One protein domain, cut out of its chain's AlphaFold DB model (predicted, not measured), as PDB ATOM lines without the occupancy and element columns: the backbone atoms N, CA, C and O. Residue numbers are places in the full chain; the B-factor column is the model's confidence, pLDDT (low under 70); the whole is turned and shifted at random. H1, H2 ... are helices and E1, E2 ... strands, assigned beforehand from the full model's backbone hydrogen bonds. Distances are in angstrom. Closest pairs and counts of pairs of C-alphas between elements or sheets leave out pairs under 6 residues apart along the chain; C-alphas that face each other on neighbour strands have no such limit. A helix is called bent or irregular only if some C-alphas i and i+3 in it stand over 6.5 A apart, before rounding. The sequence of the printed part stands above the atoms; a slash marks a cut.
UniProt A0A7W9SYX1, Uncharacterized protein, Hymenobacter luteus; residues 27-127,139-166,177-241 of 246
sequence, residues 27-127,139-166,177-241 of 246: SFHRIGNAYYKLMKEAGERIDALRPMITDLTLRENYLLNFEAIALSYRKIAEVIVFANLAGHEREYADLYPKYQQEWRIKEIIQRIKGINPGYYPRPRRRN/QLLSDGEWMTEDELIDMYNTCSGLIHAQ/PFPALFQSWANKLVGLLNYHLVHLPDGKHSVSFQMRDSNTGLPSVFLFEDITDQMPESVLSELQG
ATOM      1  N   SER A  27     144.390  29.451  33.527       69.75
ATOM      2  CA  SER A  27     144.675  30.296  34.694       69.75
ATOM      3  C   SER A  27     144.717  31.774  34.323       69.75
ATOM      4  O   SER A  27     144.139  32.591  35.033       69.75
ATOM      5  N   PHE A  28     145.316  32.128  33.185       73.94
ATOM      6  CA  PHE A  28     145.379  33.520  32.731       73.94
ATOM      7  C   PHE A  28     144.007  34.069  32.346       73.94
ATOM      8  O   PHE A  28     143.655  35.185  32.733       73.94
ATOM      9  N   HIS A  29     143.195  33.263  31.657       79.75
ATOM     10  CA  HIS A  29     141.818  33.639  31.349       79.75
ATOM     11  C   HIS A  29     140.987  33.845  32.627       79.75
ATOM     12  O   HIS A  29     140.198  34.786  32.716       79.75
ATOM     13  N   ARG A  30     141.196  33.012  33.657       84.62
ATOM     14  CA  ARG A  30     140.548  33.182  34.969       84.62
ATOM     15  C   ARG A  30     140.972  34.469  35.672       84.62
ATOM     16  O   ARG A  30     140.085  35.185  36.132       84.62
ATOM     17  N   ILE A  31     142.271  34.781  35.714       86.75
ATOM     18  CA  ILE A  31     142.794  36.020  36.317       86.75
ATOM     19  C   ILE A  31     142.179  37.239  35.627       86.75
ATOM     20  O   ILE A  31     141.578  38.082  36.292       86.75
ATOM     21  N   GLY A  32     142.255  37.295  34.292       87.94
ATOM     22  CA  GLY A  32     141.694  38.396  33.509       87.94
ATOM     23  C   GLY A  32     140.191  38.572  33.745       87.94
ATOM     24  O   GLY A  32     139.737  39.682  34.007       87.94
ATOM     25  N   ASN A  33     139.420  37.481  33.744       89.75
ATOM     26  CA  ASN A  33     137.979  37.530  34.004       89.75
ATOM     27  C   ASN A  33     137.632  37.970  35.433       89.75
ATOM     28  O   ASN A  33     136.657  38.697  35.630       89.75
ATOM     29  N   ALA A  34     138.378  37.505  36.436       90.00
ATOM     30  CA  ALA A  34     138.163  37.896  37.826       90.00
ATOM     31  C   ALA A  34     138.463  39.389  38.021       90.00
ATOM     32  O   ALA A  34     137.632  40.116  38.569       90.00
ATOM     33  N   TYR A  35     139.593  39.851  37.480       92.25
ATOM     34  CA  TYR A  35     139.980  41.257  37.485       92.25
ATOM     35  C   TYR A  35     138.941  42.131  36.772       92.25
ATOM     36  O   TYR A  35     138.480  43.128  37.325       92.25
ATOM     37  N   TYR A  36     138.496  41.711  35.582       92.75
ATOM     38  CA  TYR A  36     137.463  42.395  34.804       92.75
ATOM     39  C   TYR A  36     136.171  42.596  35.595       92.75
ATOM     40  O   TYR A  36     135.652  43.706  35.644       92.75
ATOM     41  N   LYS A  37     135.647  41.534  36.222       93.81
ATOM     42  CA  LYS A  37     134.379  41.600  36.965       93.81
ATOM     43  C   LYS A  37     134.450  42.610  38.106       93.81
ATOM     44  O   LYS A  37     133.532  43.407  38.265       93.81
ATOM     45  N   LEU A  38     135.546  42.583  38.861       94.62
ATOM     46  CA  LEU A  38     135.756  43.479  39.994       94.62
ATOM     47  C   LEU A  38     135.962  44.923  39.522       94.62
ATOM     48  O   LEU A  38     135.275  45.822  39.993       94.62
ATOM     49  N   MET A  39     136.814  45.169  38.525       94.88
ATOM     50  CA  MET A  39     137.024  46.534  38.027       94.88
ATOM     51  C   MET A  39     135.800  47.115  37.313       94.88
ATOM     52  O   MET A  39     135.542  48.315  37.418       94.88
ATOM     53  N   LYS A  40     134.994  46.274  36.655       95.00
ATOM     54  CA  LYS A  40     133.683  46.672  36.137       95.00
ATOM     55  C   LYS A  40     132.748  47.100  37.270       95.00
ATOM     56  O   LYS A  40     132.161  48.171  37.173       95.00
ATOM     57  N   GLU A  41     132.653  46.319  38.349       95.44
ATOM     58  CA  GLU A  41     131.853  46.695  39.523       95.44
ATOM     59  C   GLU A  41     132.325  48.032  40.122       95.44
ATOM     60  O   GLU A  41     131.498  48.890  40.437       95.44
ATOM     61  N   ALA A  42     133.640  48.241  40.257       96.00
ATOM     62  CA  ALA A  42     134.187  49.507  40.747       96.00
ATOM     63  C   ALA A  42     133.773  50.688  39.854       96.00
ATOM     64  O   ALA A  42     133.302  51.702  40.371       96.00
ATOM     65  N   GLY A  43     133.887  50.543  38.530       94.56
ATOM     66  CA  GLY A  43     133.457  51.558  37.566       94.56
ATOM     67  C   GLY A  43     131.965  51.882  37.664       94.56
ATOM     68  O   GLY A  43     131.597  53.048  37.780       94.56
ATOM     69  N   GLU A  44     131.107  50.861  37.720       94.44
ATOM     70  CA  GLU A  44     129.652  51.035  37.850       94.44
ATOM     71  C   GLU A  44     129.266  51.760  39.148       94.44
ATOM     72  O   GLU A  44     128.376  52.611  39.151       94.44
ATOM     73  N   ARG A  45     129.962  51.473  40.256       95.50
ATOM     74  CA  ARG A  45     129.765  52.183  41.529       95.50
ATOM     75  C   ARG A  45     130.200  53.644  41.448       95.50
ATOM     76  O   ARG A  45     129.493  54.504  41.966       95.50
ATOM     77  N   ILE A  46     131.333  53.933  40.805       95.00
ATOM     78  CA  ILE A  46     131.812  55.309  40.600       95.00
ATOM     79  C   ILE A  46     130.809  56.097  39.751       95.00
ATOM     80  O   ILE A  46     130.449  57.218  40.111       95.00
ATOM     81  N   ASP A  47     130.312  55.505  38.666       92.62
ATOM     82  CA  ASP A  47     129.311  56.133  37.802       92.62
ATOM     83  C   ASP A  47     128.012  56.436  38.563       92.62
ATOM     84  O   ASP A  47     127.463  57.531  38.432       92.62
ATOM     85  N   ALA A  48     127.551  55.507  39.408       92.56
ATOM     86  CA  ALA A  48     126.367  55.699  40.246       92.56
ATOM     87  C   ALA A  48     126.556  56.787  41.322       92.56
ATOM     88  O   ALA A  48     125.601  57.485  41.668       92.56
ATOM     89  N   LEU A  49     127.779  56.963  41.833       93.06
ATOM     90  CA  LEU A  49     128.099  57.957  42.861       93.06
ATOM     91  C   LEU A  49     128.053  59.397  42.350       93.06
ATOM     92  O   LEU A  49     127.636  60.290  43.086       93.06
ATOM     93  N   ARG A  50     128.469  59.645  41.105       90.25
ATOM     94  CA  ARG A  50     128.560  61.005  40.547       90.25
ATOM     95  C   ARG A  50     127.270  61.827  40.697       90.25
ATOM     96  O   ARG A  50     127.358  62.909  41.279       90.25
ATOM     97  N   PRO A  51     126.086  61.356  40.253       90.44
ATOM     98  CA  PRO A  51     124.849  62.113  40.441       90.44
ATOM     99  C   PRO A  51     124.458  62.248  41.920       90.44
ATOM    100  O   PRO A  51     123.924  63.278  42.318       90.44
ATOM    101  N   MET A  52     124.758  61.251  42.765       90.31
ATOM    102  CA  MET A  52     124.487  61.337  44.206       90.31
ATOM    103  C   MET A  52     125.299  62.444  44.884       90.31
ATOM    104  O   MET A  52     124.778  63.123  45.763       90.31
ATOM    105  N   ILE A  53     126.556  62.634  44.471       90.50
ATOM    106  CA  ILE A  53     127.440  63.687  44.987       90.50
ATOM    107  C   ILE A  53     126.979  65.063  44.502       90.50
ATOM    108  O   ILE A  53     126.935  66.000  45.295       90.50
ATOM    109  N   THR A  54     126.606  65.188  43.222       87.50
ATOM    110  CA  THR A  54     126.126  66.459  42.645       87.50
ATOM    111  C   THR A  54     124.885  66.986  43.366       87.50
ATOM    112  O   THR A  54     124.813  68.171  43.673       87.50
ATOM    113  N   ASP A  55     123.945  66.103  43.703       84.25
ATOM    114  CA  ASP A  55     122.684  66.487  44.350       84.25
ATOM    115  C   ASP A  55     122.731  66.394  45.884       84.25
ATOM    116  O   ASP A  55     121.694  66.506  46.539       84.25
ATOM    117  N   LEU A  56     123.900  66.134  46.477       81.81
ATOM    118  CA  LEU A  56     124.028  65.697  47.872       81.81
ATOM    119  C   LEU A  56     123.357  66.648  48.873       81.81
ATOM    120  O   LEU A  56     122.704  66.201  49.812       81.81
ATOM    121  N   THR A  57     123.485  67.957  48.651       71.19
ATOM    122  CA  THR A  57     122.926  69.000  49.526       71.19
ATOM    123  C   THR A  57     121.480  69.370  49.193       71.19
ATOM    124  O   THR A  57     120.869  70.137  49.931       71.19
ATOM    125  N   LEU A  58     120.934  68.872  48.080       71.50
ATOM    126  CA  LEU A  58     119.578  69.179  47.608       71.50
ATOM    127  C   LEU A  58     118.544  68.136  48.054       71.50
ATOM    128  O   LEU A  58     117.345  68.348  47.889       71.50
ATOM    129  N   ARG A  59     118.997  66.998  48.589       67.19
ATOM    130  CA  ARG A  59     118.145  65.865  48.965       67.19
ATOM    131  C   ARG A  59     117.769  65.911  50.445       67.19
ATOM    132  O   ARG A  59     118.585  66.240  51.303       67.19
ATOM    133  N   GLU A  60     116.539  65.503  50.742       66.81
ATOM    134  CA  GLU A  60     116.105  65.209  52.111       66.81
ATOM    135  C   GLU A  60     116.962  64.076  52.720       66.81
ATOM    136  O   GLU A  60     117.556  63.270  51.998       66.81
ATOM    137  N   ASN A  61     117.030  64.000  54.055       73.62
ATOM    138  CA  ASN A  61     117.845  63.024  54.802       73.62
ATOM    139  C   ASN A  61     119.355  63.101  54.506       73.62
ATOM    140  O   ASN A  61     119.989  62.093  54.186       73.62
ATOM    141  N   TYR A  62     119.939  64.297  54.647       76.31
ATOM    142  CA  TYR A  62     121.343  64.570  54.312       76.31
ATOM    143  C   TYR A  62     122.323  63.525  54.881       76.31
ATOM    144  O   TYR A  62     123.136  63.000  54.125       76.31
ATOM    145  N   LEU A  63     122.200  63.148  56.161       83.81
ATOM    146  CA  LEU A  63     123.100  62.191  56.818       83.81
ATOM    147  C   LEU A  63     123.101  60.809  56.141       83.81
ATOM    148  O   LEU A  63     124.167  60.264  55.862       83.81
ATOM    149  N   LEU A  64     121.923  60.281  55.797       86.69
ATOM    150  CA  LEU A  64     121.799  58.987  55.119       86.69
ATOM    151  C   LEU A  64     122.480  59.007  53.741       86.69
ATOM    152  O   LEU A  64     123.076  58.014  53.324       86.69
ATOM    153  N   ASN A  65     122.435  60.145  53.040       88.88
ATOM    154  CA  ASN A  65     123.129  60.299  51.762       88.88
ATOM    155  C   ASN A  65     124.657  60.276  51.945       88.88
ATOM    156  O   ASN A  65     125.346  59.615  51.165       88.88
ATOM    157  N   PHE A  66     125.192  60.923  52.991       90.94
ATOM    158  CA  PHE A  66     126.621  60.837  53.330       90.94
ATOM    159  C   PHE A  66     127.043  59.401  53.655       90.94
ATOM    160  O   PHE A  66     128.052  58.932  53.127       90.94
ATOM    161  N   GLU A  67     126.260  58.680  54.458       91.75
ATOM    162  CA  GLU A  67     126.525  57.280  54.807       91.75
ATOM    163  C   GLU A  67     126.495  56.362  53.578       91.75
ATOM    164  O   GLU A  67     127.385  55.528  53.404       91.75
ATOM    165  N   ALA A  68     125.516  56.537  52.685       92.31
ATOM    166  CA  ALA A  68     125.399  55.749  51.460       92.31
ATOM    167  C   ALA A  68     126.578  55.983  50.498       92.31
ATOM    168  O   ALA A  68     127.112  55.030  49.912       92.31
ATOM    169  N   ILE A  69     127.021  57.238  50.360       94.81
ATOM    170  CA  ILE A  69     128.198  57.584  49.555       94.81
ATOM    171  C   ILE A  69     129.468  57.010  50.195       94.81
ATOM    172  O   ILE A  69     130.254  56.348  49.514       94.81
ATOM    173  N   ALA A  70     129.643  57.179  51.509       95.06
ATOM    174  CA  ALA A  70     130.775  56.630  52.250       95.06
ATOM    175  C   ALA A  70     130.848  55.097  52.142       95.06
ATOM    176  O   ALA A  70     131.921  54.529  51.920       95.06
ATOM    177  N   LEU A  71     129.708  54.409  52.243       95.19
ATOM    178  CA  LEU A  71     129.629  52.957  52.088       95.19
ATOM    179  C   LEU A  71     130.060  52.526  50.685       95.19
ATOM    180  O   LEU A  71     130.809  51.560  50.531       95.19
ATOM    181  N   SER A  72     129.622  53.263  49.668       96.06
ATOM    182  CA  SER A  72     129.994  52.997  48.280       96.06
ATOM    183  C   SER A  72     131.494  53.189  48.050       96.06
ATOM    184  O   SER A  72     132.118  52.325  47.435       96.06
ATOM    185  N   TYR A  73     132.104  54.239  48.613       97.00
ATOM    186  CA  TYR A  73     133.558  54.438  48.559       97.00
ATOM    187  C   TYR A  73     134.340  53.330  49.253       97.00
ATOM    188  O   TYR A  73     135.306  52.817  48.682       97.00
ATOM    189  N   ARG A  74     133.903  52.893  50.442       94.62
ATOM    190  CA  ARG A  74     134.501  51.715  51.085       94.62
ATOM    191  C   ARG A  74     134.428  50.511  50.168       94.62
ATOM    192  O   ARG A  74     135.436  49.840  49.994       94.62
ATOM    193  N   LYS A  75     133.261  50.273  49.561       95.06
ATOM    194  CA  LYS A  75     133.057  49.122  48.686       95.06
ATOM    195  C   LYS A  75     133.988  49.141  47.478       95.06
ATOM    196  O   LYS A  75     134.573  48.114  47.155       95.06
ATOM    197  N   ILE A  76     134.167  50.309  46.860       96.50
ATOM    198  CA  ILE A  76     135.121  50.511  45.763       96.50
ATOM    199  C   ILE A  76     136.548  50.172  46.216       96.50
ATOM    200  O   ILE A  76     137.235  49.428  45.520       96.50
ATOM    201  N   ALA A  77     136.980  50.641  47.391       95.25
ATOM    202  CA  ALA A  77     138.311  50.327  47.912       95.25
ATOM    203  C   ALA A  77     138.527  48.815  48.111       95.25
ATOM    204  O   ALA A  77     139.572  48.296  47.719       95.25
ATOM    205  N   GLU A  78     137.549  48.084  48.662       92.50
ATOM    206  CA  GLU A  78     137.681  46.620  48.811       92.50
ATOM    207  C   GLU A  78     137.718  45.927  47.454       92.50
ATOM    208  O   GLU A  78     138.541  45.042  47.251       92.50
ATOM    209  N   VAL A  79     136.876  46.350  46.509       94.06
ATOM    210  CA  VAL A  79     136.853  45.787  45.154       94.06
ATOM    211  C   VAL A  79     138.200  45.972  44.450       94.06
ATOM    212  O   VAL A  79     138.696  45.011  43.869       94.06
ATOM    213  N   ILE A  80     138.832  47.148  44.550       94.06
ATOM    214  CA  ILE A  80     140.174  47.394  43.987       94.06
ATOM    215  C   ILE A  80     141.202  46.445  44.615       94.06
ATOM    216  O   ILE A  80     141.987  45.810  43.912       94.06
ATOM    217  N   VAL A  81     141.182  46.302  45.940       90.31
ATOM    218  CA  VAL A  81     142.123  45.433  46.661       90.31
ATOM    219  C   VAL A  81     141.910  43.957  46.309       90.31
ATOM    220  O   VAL A  81     142.880  43.235  46.076       90.31
ATOM    221  N   PHE A  82     140.660  43.506  46.201       88.31
ATOM    222  CA  PHE A  82     140.341  42.143  45.780       88.31
ATOM    223  C   PHE A  82     140.650  41.888  44.303       88.31
ATOM    224  O   PHE A  82     141.049  40.778  43.955       88.31
ATOM    225  N   ALA A  83     140.513  42.889  43.433       89.81
ATOM    226  CA  ALA A  83     140.917  42.763  42.036       89.81
ATOM    227  C   ALA A  83     142.419  42.497  41.951       89.81
ATOM    228  O   ALA A  83     142.841  41.563  41.271       89.81
ATOM    229  N   ASN A  84     143.211  43.228  42.737       84.62
ATOM    230  CA  ASN A  84     144.642  42.976  42.825       84.62
ATOM    231  C   ASN A  84     144.926  41.571  43.369       84.62
ATOM    232  O   ASN A  84     145.799  40.894  42.843       84.62
ATOM    233  N   LEU A  85     144.151  41.069  44.337       81.94
ATOM    234  CA  LEU A  85     144.297  39.698  44.841       81.94
ATOM    235  C   LEU A  85     144.064  38.621  43.764       81.94
ATOM    236  O   LEU A  85     144.720  37.583  43.800       81.94
ATOM    237  N   ALA A  86     143.172  38.855  42.796       79.44
ATOM    238  CA  ALA A  86     142.846  37.873  41.759       79.44
ATOM    239  C   ALA A  86     144.067  37.455  40.917       79.44
ATOM    240  O   ALA A  86     144.161  36.302  40.504       79.44
ATOM    241  N   GLY A  87     145.027  38.362  40.709       72.62
ATOM    242  CA  GLY A  87     146.298  38.064  40.034       72.62
ATOM    243  C   GLY A  87     147.320  37.299  40.882       72.62
ATOM    244  O   GLY A  87     148.361  36.920  40.360       72.62
ATOM    245  N   HIS A  88     147.029  37.083  42.167       73.19
ATOM    246  CA  HIS A  88     147.950  36.557  43.182       73.19
ATOM    247  C   HIS A  88     147.329  35.409  43.981       73.19
ATOM    248  O   HIS A  88     147.811  35.077  45.065       73.19
ATOM    249  N   GLU A  89     146.208  34.845  43.513       73.31
ATOM    250  CA  GLU A  89     145.423  33.892  44.302       73.31
ATOM    251  C   GLU A  89     146.278  32.709  44.758       73.31
ATOM    252  O   GLU A  89     146.162  32.280  45.901       73.31
ATOM    253  N   ARG A  90     147.164  32.201  43.895       75.88
ATOM    254  CA  ARG A  90     148.007  31.046  44.206       75.88
ATOM    255  C   ARG A  90     149.003  31.364  45.321       75.88
ATOM    256  O   ARG A  90     149.024  30.669  46.333       75.88
ATOM    257  N   GLU A  91     149.798  32.413  45.144       74.88
ATOM    258  CA  GLU A  91     150.809  32.865  46.099       74.88
ATOM    259  C   GLU A  91     150.163  33.245  47.436       74.88
ATOM    260  O   GLU A  91     150.680  32.927  48.508       74.88
ATOM    261  N   TYR A  92     148.994  33.884  47.379       72.00
ATOM    262  CA  TYR A  92     148.249  34.283  48.562       72.00
ATOM    263  C   TYR A  92     147.617  33.082  49.281       72.00
ATOM    264  O   TYR A  92     147.700  32.996  50.506       72.00
ATOM    265  N   ALA A  93     147.022  32.129  48.558       75.19
ATOM    266  CA  ALA A  93     146.427  30.923  49.138       75.19
ATOM    267  C   ALA A  93     147.476  30.010  49.792       75.19
ATOM    268  O   ALA A  93     147.197  29.410  50.833       75.19
ATOM    269  N   ASP A  94     148.682  29.938  49.217       77.56
ATOM    270  CA  ASP A  94     149.802  29.161  49.760       77.56
ATOM    271  C   ASP A  94     150.295  29.729  51.107       77.56
ATOM    272  O   ASP A  94     150.656  28.967  52.009       77.56
ATOM    273  N   LEU A  95     150.275  31.057  51.273       75.25
ATOM    274  CA  LEU A  95     150.688  31.736  52.507       75.25
ATOM    275  C   LEU A  95     149.561  31.852  53.547       75.25
ATOM    276  O   LEU A  95     149.833  31.837  54.750       75.25
ATOM    277  N   TYR A  96     148.300  31.942  53.108       76.31
ATOM    278  CA  TYR A  96     147.149  32.244  53.967       76.31
ATOM    279  C   TYR A  96     145.995  31.241  53.762       76.31
ATOM    280  O   TYR A  96     145.053  31.510  53.016       76.31
ATOM    281  N   PRO A  97     145.961  30.120  54.512       70.50
ATOM    282  CA  PRO A  97     144.978  29.038  54.334       70.50
ATOM    283  C   PRO A  97     143.496  29.411  54.544       70.50
ATOM    284  O   PRO A  97     142.615  28.602  54.270       70.50
ATOM    285  N   LYS A  98     143.203  30.609  55.071       74.19
ATOM    286  CA  LYS A  98     141.842  31.133  55.294       74.19
ATOM    287  C   LYS A  98     141.561  32.419  54.509       74.19
ATOM    288  O   LYS A  98     140.680  33.180  54.898       74.19
ATOM    289  N   TYR A  99     142.291  32.661  53.418       69.31
ATOM    290  CA  TYR A  99     142.196  33.898  52.631       69.31
ATOM    291  C   TYR A  99     140.769  34.263  52.200       69.31
ATOM    292  O   TYR A  99     140.404  35.431  52.193       69.31
ATOM    293  N   GLN A 100     139.931  33.262  51.927       68.19
ATOM    294  CA  GLN A 100     138.538  33.449  51.510       68.19
ATOM    295  C   GLN A 100     137.635  34.089  52.582       68.19
ATOM    296  O   GLN A 100     136.546  34.555  52.261       68.19
ATOM    297  N   GLN A 101     138.044  34.090  53.854       72.94
ATOM    298  CA  GLN A 101     137.269  34.648  54.972       72.94
ATOM    299  C   GLN A 101     137.750  36.047  55.381       72.94
ATOM    300  O   GLN A 101     137.222  36.639  56.325       72.94
ATOM    301  N   GLU A 102     138.775  36.569  54.711       69.94
ATOM    302  CA  GLU A 102     139.418  37.813  55.095       69.94
ATOM    303  C   GLU A 102     138.779  39.013  54.400       69.94
ATOM    304  O   GLU A 102     138.728  39.104  53.178       69.94
ATOM    305  N   TRP A 103     138.296  39.953  55.205       70.81
ATOM    306  CA  TRP A 103     137.650  41.187  54.742       70.81
ATOM    307  C   TRP A 103     138.377  42.446  55.236       70.81
ATOM    308  O   TRP A 103     138.001  43.572  54.917       70.81
ATOM    309  N   ARG A 104     139.429  42.274  56.043       80.62
ATOM    310  CA  ARG A 104     140.173  43.371  56.660       80.62
ATOM    311  C   ARG A 104     141.194  43.925  55.674       80.62
ATOM    312  O   ARG A 104     142.347  43.509  55.636       80.62
ATOM    313  N   ILE A 105     140.753  44.900  54.891       79.00
ATOM    314  CA  ILE A 105     141.503  45.467  53.761       79.00
ATOM    315  C   ILE A 105     142.942  45.857  54.105       79.00
ATOM    316  O   ILE A 105     143.842  45.545  53.336       79.00
ATOM    317  N   LYS A 106     143.186  46.490  55.261       81.62
ATOM    318  CA  LYS A 106     144.544  46.892  55.671       81.62
ATOM    319  C   LYS A 106     145.508  45.710  55.746       81.62
ATOM    320  O   LYS A 106     146.658  45.813  55.333       81.62
ATOM    321  N   GLU A 107     145.030  44.588  56.270       83.06
ATOM    322  CA  GLU A 107     145.826  43.374  56.427       83.06
ATOM    323  C   GLU A 107     146.049  42.713  55.064       83.06
ATOM    324  O   GLU A 107     147.159  42.277  54.774       83.06
ATOM    325  N   ILE A 108     145.033  42.716  54.195       84.56
ATOM    326  CA  ILE A 108     145.144  42.215  52.819       84.56
ATOM    327  C   ILE A 108     146.180  43.027  52.035       84.56
ATOM    328  O   ILE A 108     147.074  42.444  51.429       84.56
ATOM    329  N   ILE A 109     146.115  44.361  52.100       85.75
ATOM    330  CA  ILE A 109     147.067  45.271  51.444       85.75
ATOM    331  C   ILE A 109     148.505  44.951  51.859       85.75
ATOM    332  O   ILE A 109     149.349  44.706  51.000       85.75
ATOM    333  N   GLN A 110     148.783  44.885  53.165       85.56
ATOM    334  CA  GLN A 110     150.134  44.602  53.666       85.56
ATOM    335  C   GLN A 110     150.671  43.259  53.163       85.56
ATOM    336  O   GLN A 110     151.849  43.139  52.828       85.56
ATOM    337  N   ARG A 111     149.804  42.249  53.088       85.06
ATOM    338  CA  ARG A 111     150.174  40.908  52.630       85.06
ATOM    339  C   ARG A 111     150.414  40.863  51.128       85.06
ATOM    340  O   ARG A 111     151.432  40.317  50.716       85.06
ATOM    341  N   ILE A 112     149.526  41.456  50.326       85.44
ATOM    342  CA  ILE A 112     149.699  41.537  48.869       85.44
ATOM    343  C   ILE A 112     150.981  42.304  48.545       85.44
ATOM    344  O   ILE A 112     151.775  41.824  47.745       85.44
ATOM    345  N   LYS A 113     151.244  43.426  49.221       87.19
ATOM    346  CA  LYS A 113     152.465  44.224  49.036       87.19
ATOM    347  C   LYS A 113     153.744  43.432  49.315       87.19
ATOM    348  O   LYS A 113     154.745  43.630  48.634       87.19
ATOM    349  N   GLY A 114     153.707  42.516  50.286       85.00
ATOM    350  CA  GLY A 114     154.811  41.594  50.566       85.00
ATOM    351  C   GLY A 114     155.014  40.510  49.500       85.00
ATOM    352  O   GLY A 114     156.129  40.020  49.351       85.00
ATOM    353  N   ILE A 115     153.962  40.143  48.762       83.94
ATOM    354  CA  ILE A 115     154.009  39.154  47.672       83.94
ATOM    355  C   ILE A 115     154.425  39.822  46.356       83.94
ATOM    356  O   ILE A 115     155.275  39.299  45.642       83.94
ATOM    357  N   ASN A 116     153.839  40.976  46.040       84.50
ATOM    358  CA  ASN A 116     154.102  41.733  44.827       84.50
ATOM    359  C   ASN A 116     154.092  43.240  45.122       84.50
ATOM    360  O   ASN A 116     153.021  43.825  45.271       84.50
ATOM    361  N   PRO A 117     155.254  43.907  45.130       86.19
ATOM    362  CA  PRO A 117     155.327  45.361  45.276       86.19
ATOM    363  C   PRO A 117     154.646  46.147  44.138       86.19
ATOM    364  O   PRO A 117     154.281  47.303  44.327       86.19
ATOM    365  N   GLY A 118     154.468  45.541  42.959       85.25
ATOM    366  CA  GLY A 118     153.831  46.127  41.775       85.25
ATOM    367  C   GLY A 118     152.325  45.865  41.655       85.25
ATOM    368  O   GLY A 118     151.777  46.036  40.567       85.25
ATOM    369  N   TYR A 119     151.669  45.431  42.736       88.88
ATOM    370  CA  TYR A 119     150.256  45.035  42.724       88.88
ATOM    371  C   TYR A 119     149.272  46.195  42.525       88.88
ATOM    372  O   TYR A 119     148.141  45.963  42.108       88.88
ATOM    373  N   TYR A 120     149.653  47.418  42.905       93.06
ATOM    374  CA  TYR A 120     148.743  48.559  42.870       93.06
ATOM    375  C   TYR A 120     148.599  49.092  41.433       93.06
ATOM    376  O   TYR A 120     149.614  49.188  40.734       93.06
ATOM    377  N   PRO A 121     147.383  49.466  40.979       94.06
ATOM    378  CA  PRO A 121     147.178  49.966  39.625       94.06
ATOM    379  C   PRO A 121     148.047  51.179  39.300       94.06
ATOM    380  O   PRO A 121     148.111  52.147  40.055       94.06
ATOM    381  N   ARG A 122     148.699  51.127  38.137       93.38
ATOM    382  CA  ARG A 122     149.509  52.209  37.575       93.38
ATOM    383  C   ARG A 122     148.744  52.863  36.426       93.38
ATOM    384  O   ARG A 122     148.705  52.283  35.334       93.38
ATOM    385  N   PRO A 123     148.118  54.026  36.652       94.06
ATOM    386  CA  PRO A 123     147.278  54.655  35.649       94.06
ATOM    387  C   PRO A 123     148.111  55.222  34.508       94.06
ATOM    388  O   PRO A 123     149.186  55.790  34.712       94.06
ATOM    389  N   ARG A 124     147.597  55.085  33.288       91.06
ATOM    390  CA  ARG A 124     148.233  55.606  32.081       91.06
ATOM    391  C   ARG A 124     147.235  56.426  31.270       91.06
ATOM    392  O   ARG A 124     146.033  56.179  31.301       91.06
ATOM    393  N   ARG A 125     147.733  57.381  30.492       85.56
ATOM    394  CA  ARG A 125     146.974  58.076  29.454       85.56
ATOM    395  C   ARG A 125     147.509  57.621  28.104       85.56
ATOM    396  O   ARG A 125     148.718  57.643  27.879       85.56
ATOM    397  N   ARG A 126     146.608  57.197  27.219       74.56
ATOM    398  CA  ARG A 126     146.930  57.035  25.800       74.56
ATOM    399  C   ARG A 126     146.956  58.420  25.183       74.56
ATOM    400  O   ARG A 126     145.955  59.132  25.267       74.56
ATOM    401  N   ASN A 127     148.072  58.788  24.574       67.50
ATOM    402  CA  ASN A 127     148.114  59.950  23.699       67.50
ATOM    403  C   ASN A 127     147.799  59.450  22.283       67.50
ATOM    404  O   ASN A 127     148.669  58.820  21.679       67.50
ATOM    405  N   GLN A 139     151.588  57.343  28.605       80.88
ATOM    406  CA  GLN A 139     152.163  58.244  29.601       80.88
ATOM    407  C   GLN A 139     151.634  57.895  30.996       80.88
ATOM    408  O   GLN A 139     150.449  57.602  31.137       80.88
ATOM    409  N   LEU A 140     152.480  57.906  32.036       83.31
ATOM    410  CA  LEU A 140     151.983  57.866  33.423       83.31
ATOM    411  C   LEU A 140     151.147  59.119  33.695       83.31
ATOM    412  O   LEU A 140     151.513  60.196  33.231       83.31
ATOM    413  N   LEU A 141     150.055  58.990  34.444       86.94
ATOM    414  CA  LEU A 141     149.380  60.180  34.965       86.94
ATOM    415  C   LEU A 141     150.267  60.870  36.006       86.94
ATOM    416  O   LEU A 141     150.976  60.204  36.765       86.94
ATOM    417  N   SER A 142     150.197  62.197  36.050       87.62
ATOM    418  CA  SER A 142     150.936  63.003  37.017       87.62
ATOM    419  C   SER A 142     150.372  62.827  38.425       87.62
ATOM    420  O   SER A 142     149.194  62.499  38.611       87.62
ATOM    421  N   ASP A 143     151.204  63.086  39.432       84.62
ATOM    422  CA  ASP A 143     150.776  63.066  40.829       84.62
ATOM    423  C   ASP A 143     149.574  63.998  41.056       84.62
ATOM    424  O   ASP A 143     149.486  65.098  40.507       84.62
ATOM    425  N   GLY A 144     148.615  63.535  41.860       88.38
ATOM    426  CA  GLY A 144     147.376  64.258  42.150       88.38
ATOM    427  C   GLY A 144     146.256  64.085  41.115       88.38
ATOM    428  O   GLY A 144     145.102  64.352  41.452       88.38
ATOM    429  N   GLU A 145     146.537  63.581  39.906       91.88
ATOM    430  CA  GLU A 145     145.499  63.254  38.907       91.88
ATOM    431  C   GLU A 145     144.793  61.914  39.187       91.88
ATOM    432  O   GLU A 145     143.760  61.611  38.588       91.88
ATOM    433  N   TRP A 146     145.339  61.094  40.085       95.94
ATOM    434  CA  TRP A 146     144.865  59.745  40.375       95.94
ATOM    435  C   TRP A 146     144.979  59.412  41.865       95.94
ATOM    436  O   TRP A 146     145.695  60.075  42.609       95.94
ATOM    437  N   MET A 147     144.229  58.395  42.297       97.00
ATOM    438  CA  MET A 147     144.158  57.951  43.693       97.00
ATOM    439  C   MET A 147     145.358  57.067  44.052       97.00
ATOM    440  O   MET A 147     145.438  55.920  43.594       97.00
ATOM    441  N   THR A 148     146.257  57.553  44.904       95.56
ATOM    442  CA  THR A 148     147.391  56.744  45.390       95.56
ATOM    443  C   THR A 148     146.943  55.661  46.384       95.56
ATOM    444  O   THR A 148     145.814  55.684  46.875       95.56
ATOM    445  N   GLU A 149     147.816  54.689  46.681       93.69
ATOM    446  CA  GLU A 149     147.538  53.635  47.678       93.69
ATOM    447  C   GLU A 149     147.207  54.237  49.055       93.69
ATOM    448  O   GLU A 149     146.213  53.856  49.674       93.69
ATOM    449  N   ASP A 150     148.005  55.208  49.505       93.94
ATOM    450  CA  ASP A 150     147.821  55.866  50.802       93.94
ATOM    451  C   ASP A 150     146.508  56.660  50.838       93.94
ATOM    452  O   ASP A 150     145.728  56.531  51.781       93.94
ATOM    453  N   GLU A 151     146.190  57.389  49.763       96.25
ATOM    454  CA  GLU A 151     144.920  58.111  49.645       96.25
ATOM    455  C   GLU A 151     143.712  57.165  49.637       96.25
ATOM    456  O   GLU A 151     142.682  57.471  50.240       96.25
ATOM    457  N   LEU A 152     143.830  55.991  49.003       95.62
ATOM    458  CA  LEU A 152     142.783  54.969  49.015       95.62
ATOM    459  C   LEU A 152     142.545  54.436  50.438       95.62
ATOM    460  O   LEU A 152     141.395  54.238  50.847       95.62
ATOM    461  N   ILE A 153     143.617  54.219  51.206       93.56
ATOM    462  CA  ILE A 153     143.550  53.783  52.608       93.56
ATOM    463  C   ILE A 153     142.917  54.871  53.483       93.56
ATOM    464  O   ILE A 153     142.064  54.563  54.324       93.56
ATOM    465  N   ASP A 154     143.294  56.130  53.283       94.81
ATOM    466  CA  ASP A 154     142.750  57.266  54.027       94.81
ATOM    467  C   ASP A 154     141.275  57.499  53.709       94.81
ATOM    468  O   ASP A 154     140.463  57.657  54.628       94.81
ATOM    469  N   MET A 155     140.889  57.410  52.435       96.12
ATOM    470  CA  MET A 155     139.491  57.419  52.004       96.12
ATOM    471  C   MET A 155     138.701  56.307  52.704       96.12
ATOM    472  O   MET A 155     137.640  56.569  53.278       96.12
ATOM    473  N   TYR A 156     139.218  55.072  52.709       94.69
ATOM    474  CA  TYR A 156     138.568  53.939  53.371       94.69
ATOM    475  C   TYR A 156     138.363  54.181  54.874       94.69
ATOM    476  O   TYR A 156     137.279  53.917  55.407       94.69
ATOM    477  N   ASN A 157     139.382  54.694  55.567       92.50
ATOM    478  CA  ASN A 157     139.315  54.986  57.001       92.50
ATOM    479  C   ASN A 157     138.315  56.100  57.303       92.50
ATOM    480  O   ASN A 157     137.489  55.958  58.205       92.50
ATOM    481  N   THR A 158     138.355  57.173  56.515       93.62
ATOM    482  CA  THR A 158     137.461  58.323  56.659       93.62
ATOM    483  C   THR A 158     136.006  57.898  56.468       93.62
ATOM    484  O   THR A 158     135.157  58.159  57.319       93.62
ATOM    485  N   CYS A 159     135.722  57.137  55.408       93.81
ATOM    486  CA  CYS A 159     134.388  56.596  55.161       93.81
ATOM    487  C   CYS A 159     133.950  55.597  56.243       93.81
ATOM    488  O   CYS A 159     132.770  55.511  56.568       93.81
ATOM    489  N   SER A 160     134.885  54.843  56.830       90.31
ATOM    490  CA  SER A 160     134.573  53.962  57.960       90.31
ATOM    491  C   SER A 160     134.096  54.754  59.173       90.31
ATOM    492  O   SER A 160     133.111  54.363  59.792       90.31
ATOM    493  N   GLY A 161     134.742  55.885  59.470       88.81
ATOM    494  CA  GLY A 161     134.342  56.787  60.549       88.81
ATOM    495  C   GLY A 161     132.935  57.364  60.380       88.81
ATOM    496  O   GLY A 161     132.215  57.459  61.369       88.81
ATOM    497  N   LEU A 162     132.531  57.678  59.143       88.69
ATOM    498  CA  LEU A 162     131.190  58.191  58.835       88.69
ATOM    499  C   LEU A 162     130.066  57.172  59.059       88.69
ATOM    500  O   LEU A 162     128.973  57.556  59.446       88.69
ATOM    501  N   ILE A 163     130.315  55.888  58.790       88.62
ATOM    502  CA  ILE A 163     129.271  54.842  58.818       88.62
ATOM    503  C   ILE A 163     129.091  54.257  60.222       88.62
ATOM    504  O   ILE A 163     128.058  53.668  60.541       88.62
ATOM    505  N   HIS A 164     130.118  54.338  61.066       84.25
ATOM    506  CA  HIS A 164     129.994  53.858  62.432       84.25
ATOM    507  C   HIS A 164     129.029  54.747  63.216       84.25
ATOM    508  O   HIS A 164     129.154  55.969  63.206       84.25
ATOM    509  N   ALA A 165     128.107  54.109  63.942       76.00
ATOM    510  CA  ALA A 165     127.252  54.807  64.890       76.00
ATOM    511  C   ALA A 165     128.123  55.646  65.836       76.00
ATOM    512  O   ALA A 165     129.054  55.123  66.465       76.00
ATOM    513  N   GLN A 166     127.836  56.945  65.903       71.75
ATOM    514  CA  GLN A 166     128.575  57.842  66.776       71.75
ATOM    515  C   GLN A 166     128.288  57.494  68.234       71.75
ATOM    516  O   GLN A 166     127.163  57.189  68.630       71.75
ATOM    517  N   PRO A 177     133.161  69.578  54.848       91.62
ATOM    518  CA  PRO A 177     134.199  69.321  53.845       91.62
ATOM    519  C   PRO A 177     133.869  68.165  52.885       91.62
ATOM    520  O   PRO A 177     134.483  68.041  51.821       91.62
ATOM    521  N   PHE A 178     132.920  67.298  53.241       92.38
ATOM    522  CA  PHE A 178     132.721  66.022  52.556       92.38
ATOM    523  C   PHE A 178     132.225  66.118  51.109       92.38
ATOM    524  O   PHE A 178     132.703  65.321  50.308       92.38
ATOM    525  N   PRO A 179     131.345  67.054  50.699       91.81
ATOM    526  CA  PRO A 179     130.941  67.153  49.294       91.81
ATOM    527  C   PRO A 179     132.129  67.371  48.343       91.81
ATOM    528  O   PRO A 179     132.264  66.670  47.338       91.81
ATOM    529  N   ALA A 180     133.038  68.289  48.688       93.12
ATOM    530  CA  ALA A 180     134.241  68.551  47.899       93.12
ATOM    531  C   ALA A 180     135.214  67.361  47.938       93.12
ATOM    532  O   ALA A 180     135.787  66.988  46.912       93.12
ATOM    533  N   LEU A 181     135.360  66.736  49.108       95.31
ATOM    534  CA  LEU A 181     136.205  65.561  49.296       95.31
ATOM    535  C   LEU A 181     135.710  64.365  48.467       95.31
ATOM    536  O   LEU A 181     136.486  63.761  47.730       95.31
ATOM    537  N   PHE A 182     134.405  64.081  48.503       96.00
ATOM    538  CA  PHE A 182     133.768  63.062  47.677       96.00
ATOM    539  C   PHE A 182     133.964  63.349  46.191       96.00
ATOM    540  O   PHE A 182     134.320  62.442  45.446       96.00
ATOM    541  N   GLN A 183     133.784  64.590  45.739       95.50
ATOM    542  CA  GLN A 183     134.016  64.924  44.333       95.50
ATOM    543  C   GLN A 183     135.481  64.702  43.922       95.50
ATOM    544  O   GLN A 183     135.748  64.174  42.840       95.50
ATOM    545  N   SER A 184     136.430  65.070  44.790       96.19
ATOM    546  CA  SER A 184     137.861  64.846  44.568       96.19
ATOM    547  C   SER A 184     138.191  63.355  44.459       96.19
ATOM    548  O   SER A 184     138.839  62.936  43.497       96.19
ATOM    549  N   TRP A 185     137.682  62.533  45.380       97.88
ATOM    550  CA  TRP A 185     137.887  61.086  45.357       97.88
ATOM    551  C   TRP A 185     137.302  60.425  44.114       97.88
ATOM    552  O   TRP A 185     137.989  59.613  43.498       97.88
ATOM    553  N   ALA A 186     136.089  60.797  43.691       96.62
ATOM    554  CA  ALA A 186     135.507  60.293  42.446       96.62
ATOM    555  C   ALA A 186     136.427  60.569  41.247       96.62
ATOM    556  O   ALA A 186     136.716  59.662  40.467       96.62
ATOM    557  N   ASN A 187     136.937  61.799  41.125       95.62
ATOM    558  CA  ASN A 187     137.825  62.183  40.028       95.62
ATOM    559  C   ASN A 187     139.137  61.387  40.056       95.62
ATOM    560  O   ASN A 187     139.558  60.858  39.028       95.62
ATOM    561  N   LYS A 188     139.751  61.244  41.234       97.25
ATOM    562  CA  LYS A 188     140.992  60.482  41.414       97.25
ATOM    563  C   LYS A 188     140.820  58.984  41.167       97.25
ATOM    564  O   LYS A 188     141.716  58.357  40.608       97.25
ATOM    565  N   LEU A 189     139.680  58.401  41.541       97.12
ATOM    566  CA  LEU A 189     139.361  57.000  41.245       97.12
ATOM    567  C   LEU A 189     139.166  56.773  39.745       97.12
ATOM    568  O   LEU A 189     139.648  55.772  39.219       97.12
ATOM    569  N   VAL A 190     138.520  57.708  39.042       94.69
ATOM    570  CA  VAL A 190     138.461  57.672  37.574       94.69
ATOM    571  C   VAL A 190     139.871  57.766  36.992       94.69
ATOM    572  O   VAL A 190     140.224  56.942  36.156       94.69
ATOM    573  N   GLY A 191     140.700  58.701  37.463       94.69
ATOM    574  CA  GLY A 191     142.098  58.816  37.036       94.69
ATOM    575  C   GLY A 191     142.889  57.521  37.238       94.69
ATOM    576  O   GLY A 191     143.574  57.073  36.324       94.69
ATOM    577  N   LEU A 192     142.727  56.874  38.397       96.19
ATOM    578  CA  LEU A 192     143.366  55.599  38.724       96.19
ATOM    579  C   LEU A 192     142.901  54.456  37.814       96.19
ATOM    580  O   LEU A 192     143.717  53.660  37.363       96.19
ATOM    581  N   LEU A 193     141.591  54.326  37.594       94.88
ATOM    582  CA  LEU A 193     141.016  53.096  37.051       94.88
ATOM    583  C   LEU A 193     140.668  53.164  35.561       94.88
ATOM    584  O   LEU A 193     140.509  52.109  34.947       94.88
ATOM    585  N   ASN A 194     140.553  54.357  34.967       92.19
ATOM    586  CA  ASN A 194     140.057  54.507  33.596       92.19
ATOM    587  C   ASN A 194     140.918  53.763  32.569       92.19
ATOM    588  O   ASN A 194     140.382  53.045  31.730       92.19
ATOM    589  N   TYR A 195     142.239  53.893  32.670       92.81
ATOM    590  CA  TYR A 195     143.185  53.030  31.974       92.81
ATOM    591  C   TYR A 195     144.394  52.796  32.869       92.81
ATOM    592  O   TYR A 195     145.036  53.751  33.306       92.81
ATOM    593  N   HIS A 196     144.696  51.538  33.168       93.25
ATOM    594  CA  HIS A 196     145.772  51.210  34.095       93.25
ATOM    595  C   HIS A 196     146.400  49.857  33.817       93.25
ATOM    596  O   HIS A 196     145.804  48.990  33.176       93.25
ATOM    597  N   LEU A 197     147.611  49.699  34.347       91.94
ATOM    598  CA  LEU A 197     148.376  48.462  34.334       91.94
ATOM    599  C   LEU A 197     148.575  47.951  35.762       91.94
ATOM    600  O   LEU A 197     148.835  48.740  36.667       91.94
ATOM    601  N   VAL A 198     148.512  46.637  35.948       90.75
ATOM    602  CA  VAL A 198     148.942  45.945  37.169       90.75
ATOM    603  C   VAL A 198     149.929  44.858  36.778       90.75
ATOM    604  O   VAL A 198     149.661  44.089  35.855       90.75
ATOM    605  N   HIS A 199     151.057  44.780  37.480       88.81
ATOM    606  CA  HIS A 199     152.019  43.698  37.287       88.81
ATOM    607  C   HIS A 199     151.591  42.467  38.087       88.81
ATOM    608  O   HIS A 199     151.097  42.596  39.206       88.81
ATOM    609  N   LEU A 200     151.782  41.277  37.524       86.12
ATOM    610  CA  LEU A 200     151.571  40.005  38.211       86.12
ATOM    611  C   LEU A 200     152.801  39.624  39.058       86.12
ATOM    612  O   LEU A 200     153.901  40.121  38.802       86.12
ATOM    613  N   PRO A 201     152.644  38.749  40.074       81.75
ATOM    614  CA  PRO A 201     153.729  38.424  41.006       81.75
ATOM    615  C   PRO A 201     154.928  37.720  40.360       81.75
ATOM    616  O   PRO A 201     156.012  37.713  40.937       81.75
ATOM    617  N   ASP A 202     154.765  37.154  39.164       82.00
ATOM    618  CA  ASP A 202     155.863  36.530  38.420       82.00
ATOM    619  C   ASP A 202     156.843  37.535  37.789       82.00
ATOM    620  O   ASP A 202     157.878  37.128  37.258       82.00
ATOM    621  N   GLY A 203     156.521  38.833  37.837       80.75
ATOM    622  CA  GLY A 203     157.334  39.917  37.289       80.75
ATOM    623  C   GLY A 203     157.421  39.940  35.761       80.75
ATOM    624  O   GLY A 203     158.146  40.766  35.220       80.75
ATOM    625  N   LYS A 204     156.704  39.052  35.065       83.50
ATOM    626  CA  LYS A 204     156.749  38.906  33.603       83.50
ATOM    627  C   LYS A 204     155.443  39.270  32.942       83.50
ATOM    628  O   LYS A 204     155.450  39.657  31.788       83.50
ATOM    629  N   HIS A 205     154.323  39.130  33.633       86.75
ATOM    630  CA  HIS A 205     153.021  39.407  33.044       86.75
ATOM    631  C   HIS A 205     152.388  40.640  33.667       86.75
ATOM    632  O   HIS A 205     152.603  40.971  34.833       86.75
ATOM    633  N   SER A 206     151.563  41.311  32.872       88.88
ATOM    634  CA  SER A 206     150.779  42.457  33.306       88.88
ATOM    635  C   SER A 206     149.343  42.343  32.815       88.88
ATOM    636  O   SER A 206     149.063  41.793  31.748       88.88
ATOM    637  N   VAL A 207     148.426  42.891  33.604       90.12
ATOM    638  CA  VAL A 207     147.029  43.101  33.231       90.12
ATOM    639  C   VAL A 207     146.862  44.576  32.896       90.12
ATOM    640  O   VAL A 207     147.138  45.432  33.733       90.12
ATOM    641  N   SER A 208     146.395  44.880  31.688       91.19
ATOM    642  CA  SER A 208     145.818  46.186  31.373       91.19
ATOM    643  C   SER A 208     144.310  46.123  31.487       91.19
ATOM    644  O   SER A 208     143.682  45.143  31.082       91.19
ATOM    645  N   PHE A 209     143.729  47.197  31.997       92.62
ATOM    646  CA  PHE A 209     142.292  47.377  32.027       92.62
ATOM    647  C   PHE A 209     141.939  48.760  31.504       92.62
ATOM    648  O   PHE A 209     142.599  49.746  31.830       92.62
ATOM    649  N   GLN A 210     140.883  48.815  30.700       91.44
ATOM    650  CA  GLN A 210     140.267  50.033  30.198       91.44
ATOM    651  C   GLN A 210     138.814  50.036  30.669       91.44
ATOM    652  O   GLN A 210     138.046  49.146  30.318       91.44
ATOM    653  N   MET A 211     138.420  51.035  31.456       88.38
ATOM    654  CA  MET A 211     137.067  51.122  32.012       88.38
ATOM    655  C   MET A 211     136.022  51.449  30.944       88.38
ATOM    656  O   MET A 211     134.904  50.942  30.993       88.38
ATOM    657  N   ARG A 212     136.397  52.282  29.969       82.25
ATOM    658  CA  ARG A 212     135.585  52.603  28.792       82.25
ATOM    659  C   ARG A 212     136.464  52.591  27.560       82.25
ATOM    660  O   ARG A 212     137.278  53.493  27.373       82.25
ATOM    661  N   ASP A 213     136.332  51.553  26.755       75.00
ATOM    662  CA  ASP A 213     136.979  51.481  25.455       75.00
ATOM    663  C   ASP A 213     136.376  52.532  24.511       75.00
ATOM    664  O   ASP A 213     135.159  52.705  24.455       75.00
ATOM    665  N   SER A 214     137.220  53.261  23.782       70.56
ATOM    666  CA  SER A 214     136.775  54.361  22.917       70.56
ATOM    667  C   SER A 214     135.935  53.898  21.725       70.56
ATOM    668  O   SER A 214     135.187  54.701  21.174       70.56
ATOM    669  N   ASN A 215     136.047  52.627  21.326       70.94
ATOM    670  CA  ASN A 215     135.348  52.075  20.168       70.94
ATOM    671  C   ASN A 215     134.027  51.411  20.566       70.94
ATOM    672  O   ASN A 215     133.030  51.536  19.862       70.94
ATOM    673  N   THR A 216     134.018  50.689  21.687       76.81
ATOM    674  CA  THR A 216     132.854  49.901  22.130       76.81
ATOM    675  C   THR A 216     132.069  50.558  23.262       76.81
ATOM    676  O   THR A 216     130.920  50.192  23.500       76.81
ATOM    677  N   GLY A 217     132.672  51.500  23.993       77.94
ATOM    678  CA  GLY A 217     132.117  52.075  25.220       77.94
ATOM    679  C   GLY A 217     132.075  51.105  26.406       77.94
ATOM    680  O   GLY A 217     131.639  51.495  27.491       77.94
ATOM    681  N   LEU A 218     132.519  49.859  26.216       84.25
ATOM    682  CA  LEU A 218     132.507  48.801  27.220       84.25
ATOM    683  C   LEU A 218     133.866  48.704  27.925       84.25
ATOM    684  O   LEU A 218     134.888  49.083  27.346       84.25
ATOM    685  N   PRO A 219     133.913  48.168  29.156       88.94
ATOM    686  CA  PRO A 219     135.182  47.840  29.780       88.94
ATOM    687  C   PRO A 219     135.895  46.723  29.011       88.94
ATOM    688  O   PRO A 219     135.244  45.810  28.492       88.94
ATOM    689  N   SER A 220     137.224  46.749  28.983       89.12
ATOM    690  CA  SER A 220     138.057  45.705  28.383       89.12
ATOM    691  C   SER A 220     139.276  45.395  29.252       89.12
ATOM    692  O   SER A 220     139.749  46.228  30.026       89.12
ATOM    693  N   VAL A 221     139.759  44.155  29.158       90.69
ATOM    694  CA  VAL A 221     140.931  43.663  29.887       90.69
ATOM    695  C   VAL A 221     141.845  42.930  28.913       90.69
ATOM    696  O   VAL A 221     141.371  42.138  28.097       90.69
ATOM    697  N   PHE A 222     143.149  43.166  29.012       88.81
ATOM    698  CA  PHE A 222     144.153  42.421  28.256       88.81
ATOM    699  C   PHE A 222     145.267  41.977  29.186       88.81
ATOM    700  O   PHE A 222     145.759  42.768  29.987       88.81
ATOM    701  N   LEU A 223     145.682  40.725  29.045       86.12
ATOM    702  CA  LEU A 223     146.863  40.192  29.704       86.12
ATOM    703  C   LEU A 223     147.983  40.064  28.675       86.12
ATOM    704  O   LEU A 223     147.748  39.574  27.570       86.12
ATOM    705  N   PHE A 224     149.180  40.507  29.035       84.94
ATOM    706  CA  PHE A 224     150.343  40.478  28.157       84.94
ATOM    707  C   PHE A 224     151.618  40.178  28.944       84.94
ATOM    708  O   PHE A 224     151.678  40.384  30.158       84.94
ATOM    709  N   GLU A 225     152.617  39.654  28.241       84.69
ATOM    710  CA  GLU A 225     153.970  39.448  28.755       84.69
ATOM    711  C   GLU A 225     154.791  40.718  28.498       84.69
ATOM    712  O   GLU A 225     154.750  41.291  27.407       84.69
ATOM    713  N   ASP A 226     155.495  41.178  29.523       76.12
ATOM    714  CA  ASP A 226     156.459  42.255  29.435       76.12
ATOM    715  C   ASP A 226     157.731  41.713  28.775       76.12
ATOM    716  O   ASP A 226     158.423  40.843  29.307       76.12
ATOM    717  N   ILE A 227     158.001  42.201  27.569       74.38
ATOM    718  CA  ILE A 227     159.146  41.789  26.754       74.38
ATOM    719  C   ILE A 227     160.284  42.811  26.808       74.38
ATOM    720  O   ILE A 227     161.186  42.739  25.977       74.38
ATOM    721  N   THR A 228     160.263  43.760  27.754       68.50
ATOM    722  CA  THR A 228     161.273  44.832  27.842       68.50
ATOM    723  C   THR A 228     162.698  44.265  27.934       68.50
ATOM    724  O   THR A 228     163.589  44.742  27.240       68.50
ATOM    725  N   ASP A 229     162.894  43.162  28.664       61.53
ATOM    726  CA  ASP A 229     164.191  42.465  28.775       61.53
ATOM    727  C   ASP A 229     164.637  41.744  27.486       61.53
ATOM    728  O   ASP A 229     165.771  41.278  27.380       61.53
ATOM    729  N   GLN A 230     163.739  41.609  26.510       63.22
ATOM    730  CA  GLN A 230     163.984  40.972  25.211       63.22
ATOM    731  C   GLN A 230     164.111  42.007  24.084       63.22
ATOM    732  O   GLN A 230     164.374  41.640  22.935       63.22
ATOM    733  N   MET A 231     163.913  43.295  24.389       66.50
ATOM    734  CA  MET A 231     164.047  44.364  23.411       66.50
ATOM    735  C   MET A 231     165.528  44.652  23.123       66.50
ATOM    736  O   MET A 231     166.342  44.685  24.047       66.50
ATOM    737  N   PRO A 232     165.904  44.899  21.854       71.44
ATOM    738  CA  PRO A 232     167.248  45.361  21.522       71.44
ATOM    739  C   PRO A 232     167.595  46.653  22.279       71.44
ATOM    740  O   PRO A 232     166.741  47.531  22.407       71.44
ATOM    741  N   GLU A 233     168.855  46.818  22.705       68.50
ATOM    742  CA  GLU A 233     169.324  48.036  23.397       68.50
ATOM    743  C   GLU A 233     168.986  49.321  22.632       68.50
ATOM    744  O   GLU A 233     168.653  50.329  23.250       68.50
ATOM    745  N   SER A 234     168.988  49.275  21.296       65.25
ATOM    746  CA  SER A 234     168.603  50.405  20.444       65.25
ATOM    747  C   SER A 234     167.171  50.884  20.715       65.25
ATOM    748  O   SER A 234     166.931  52.085  20.810       65.25
ATOM    749  N   VAL A 235     166.234  49.956  20.922       65.19
ATOM    750  CA  VAL A 235     164.828  50.265  21.232       65.19
ATOM    751  C   VAL A 235     164.702  50.790  22.664       65.19
ATOM    752  O   VAL A 235     163.989  51.761  22.907       65.19
ATOM    753  N   LEU A 236     165.444  50.211  23.614       58.66
ATOM    754  CA  LEU A 236     165.467  50.681  25.005       58.66
ATOM    755  C   LEU A 236     166.011  52.113  25.117       58.66
ATOM    756  O   LEU A 236     165.451  52.931  25.847       58.66
ATOM    757  N   SER A 237     167.055  52.441  24.350       62.38
ATOM    758  CA  SER A 237     167.631  53.788  24.309       62.38
ATOM    759  C   SER A 237     166.697  54.832  23.684       62.38
ATOM    760  O   SER A 237     166.644  55.958  24.174       62.38
ATOM    761  N   GLU A 238     165.897  54.467  22.675       62.50
ATOM    762  CA  GLU A 238     164.863  55.349  22.110       62.50
ATOM    763  C   GLU A 238     163.712  55.595  23.100       62.50
ATOM    764  O   GLU A 238     163.236  56.725  23.243       62.50
ATOM    765  N   LEU A 239     163.301  54.561  23.843       55.94
ATOM    766  CA  LEU A 239     162.258  54.671  24.870       55.94
ATOM    767  C   LEU A 239     162.685  55.539  26.067       55.94
ATOM    768  O   LEU A 239     161.837  56.207  26.662       55.94
ATOM    769  N   GLN A 240     163.974  55.549  26.422       51.75
ATOM    770  CA  GLN A 240     164.529  56.372  27.508       51.75
ATOM    771  C   GLN A 240     164.876  57.802  27.058       51.75
ATOM    772  O   GLN A 240     164.639  58.758  27.800       51.75
ATOM    773  N   GLY A 241     165.375  57.975  25.829       42.84
ATOM    774  CA  GLY A 241     165.695  59.288  25.257       42.84
ATOM    775  C   GLY A 241     164.476  60.209  25.142       42.84
ATOM    776  O   GLY A 241     164.579  61.405  25.404       42.84
TER     777      GLY A 241
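What this domain is: This is residues 27 to 127, 139 to 166 and 177 to 241 of the 246 residues of an uncharacterized protein of Hymenobacter luteus (UniProt A0A7W9SYX1). What is the main picture? A strongly twisted sheet of four strands, E1 to E4, has one end of H1 and one end of H6 packed on the same face, and from there these two helices run away from it in an up-and-down bundle with H2 and H5. H4 packs on residues 78 to 85 of H2, with the short H3 near it, while H7 lies far off after E4, where residues 230 to 235 stick out. What is it made of, and how large is it? The printed part has 194 residues with seven named helices and four named strands, in the order H1 H2 H3 H4 E1 H5 H6 E2 E3 E4 H7; the class is mixed, helices and strands, and the sheet's order is E1, E2, E3, E4, all antiparallel. The whole is compact, with a radius of gyration of the C-alphas of 18.1 A and spans of 62 by 43 by 29 A.

Where its parts are: Where are the strands? E1 is residues 122 to 127, E2 195 to 199, E3 205 to 210 and E4 220 to 225; E4 is 17.1 A long, from C-alpha 220 at (138.057, 45.705, 28.383). Where are the longer helices? H1, residues 27 to 54, begins at C-alpha 27 at (144.675, 30.296, 34.694) and is 41.4 A long; it is irregular, but only just, with C-alphas 48 and 51 6.6 A apart. H2, residues 62 to 86, is 36.5 A long, H5, residues 149 to 163, 21.4 A, and H6, residues 178 to 193, 21.8 A. Which helices are shorter? H3 is residues 89 to 95, H4 105 to 115, and H7 233 to 241, ending at C-alpha 241 at (165.695, 59.288, 25.257).

How they stand to each other: How are the strands paired? E2, E3 and E4 form a meander, each strand the antiparallel neighbour of the one before, with N 198 and O 207 at 2.9 A and N 208 and O 222 at 2.8 A. E1, an edge strand, is antiparallel to E2, with N 122 and O 197 at 2.8 A. What is on the sheet? H1 and H6 are on the same face, making two layers, helices on one face of a sheet; H1 is over E3 and E4 at a height of 8.3 A, its closest C-alphas to E4 being those of Tyr 36 and Val 221, 6.1 A. H6 is over E1 and stands up from the sheet at 75 degrees, with the C-alphas of Pro 123 and Leu 192 5.1 A apart. How does the bundle continue? H1 and H2, a helical hairpin, touch at a shallow tilt of 16 degrees, opposite ways, closest at the C-alphas of Tyr 35 and Ala 83, 4.9 A. H2, the hub, touches H5 with residues 66 to 77 alone, at a steep tilt of 38 degrees, closest at the C-alphas of Ala 70 and Cys 159, 4.6 A. H1 touches H6 at the C-alphas of Ile 46 and Ala 186, 6.5 A. What of the rest? H2 touches H4 at the C-alphas of Glu 78 and Ile 105, 6.4 A; H3 and H4 only just touch, with 3 pairs of C-alphas within 8 A, and H7 touches no helix. Every O i to N i+4 pair is within hydrogen-bond range in H2 to H7, and 22 of 24 are in H1.

The domain as a whole: How far does it reach? The two C-alphas farthest apart are those of Glu 60 and Ser 234, 63.1 A. Where is it cut? Residues 128 to 138 and 167 to 176 are not printed, with gaps of 7.4 A and 18.2 A between C-alphas; of the links printed whole, none is long. Where is confidence low? The mean pLDDT of the printed part is 85.0, and 20 residues are under 70, among them 228 to 231 and 233 to 241.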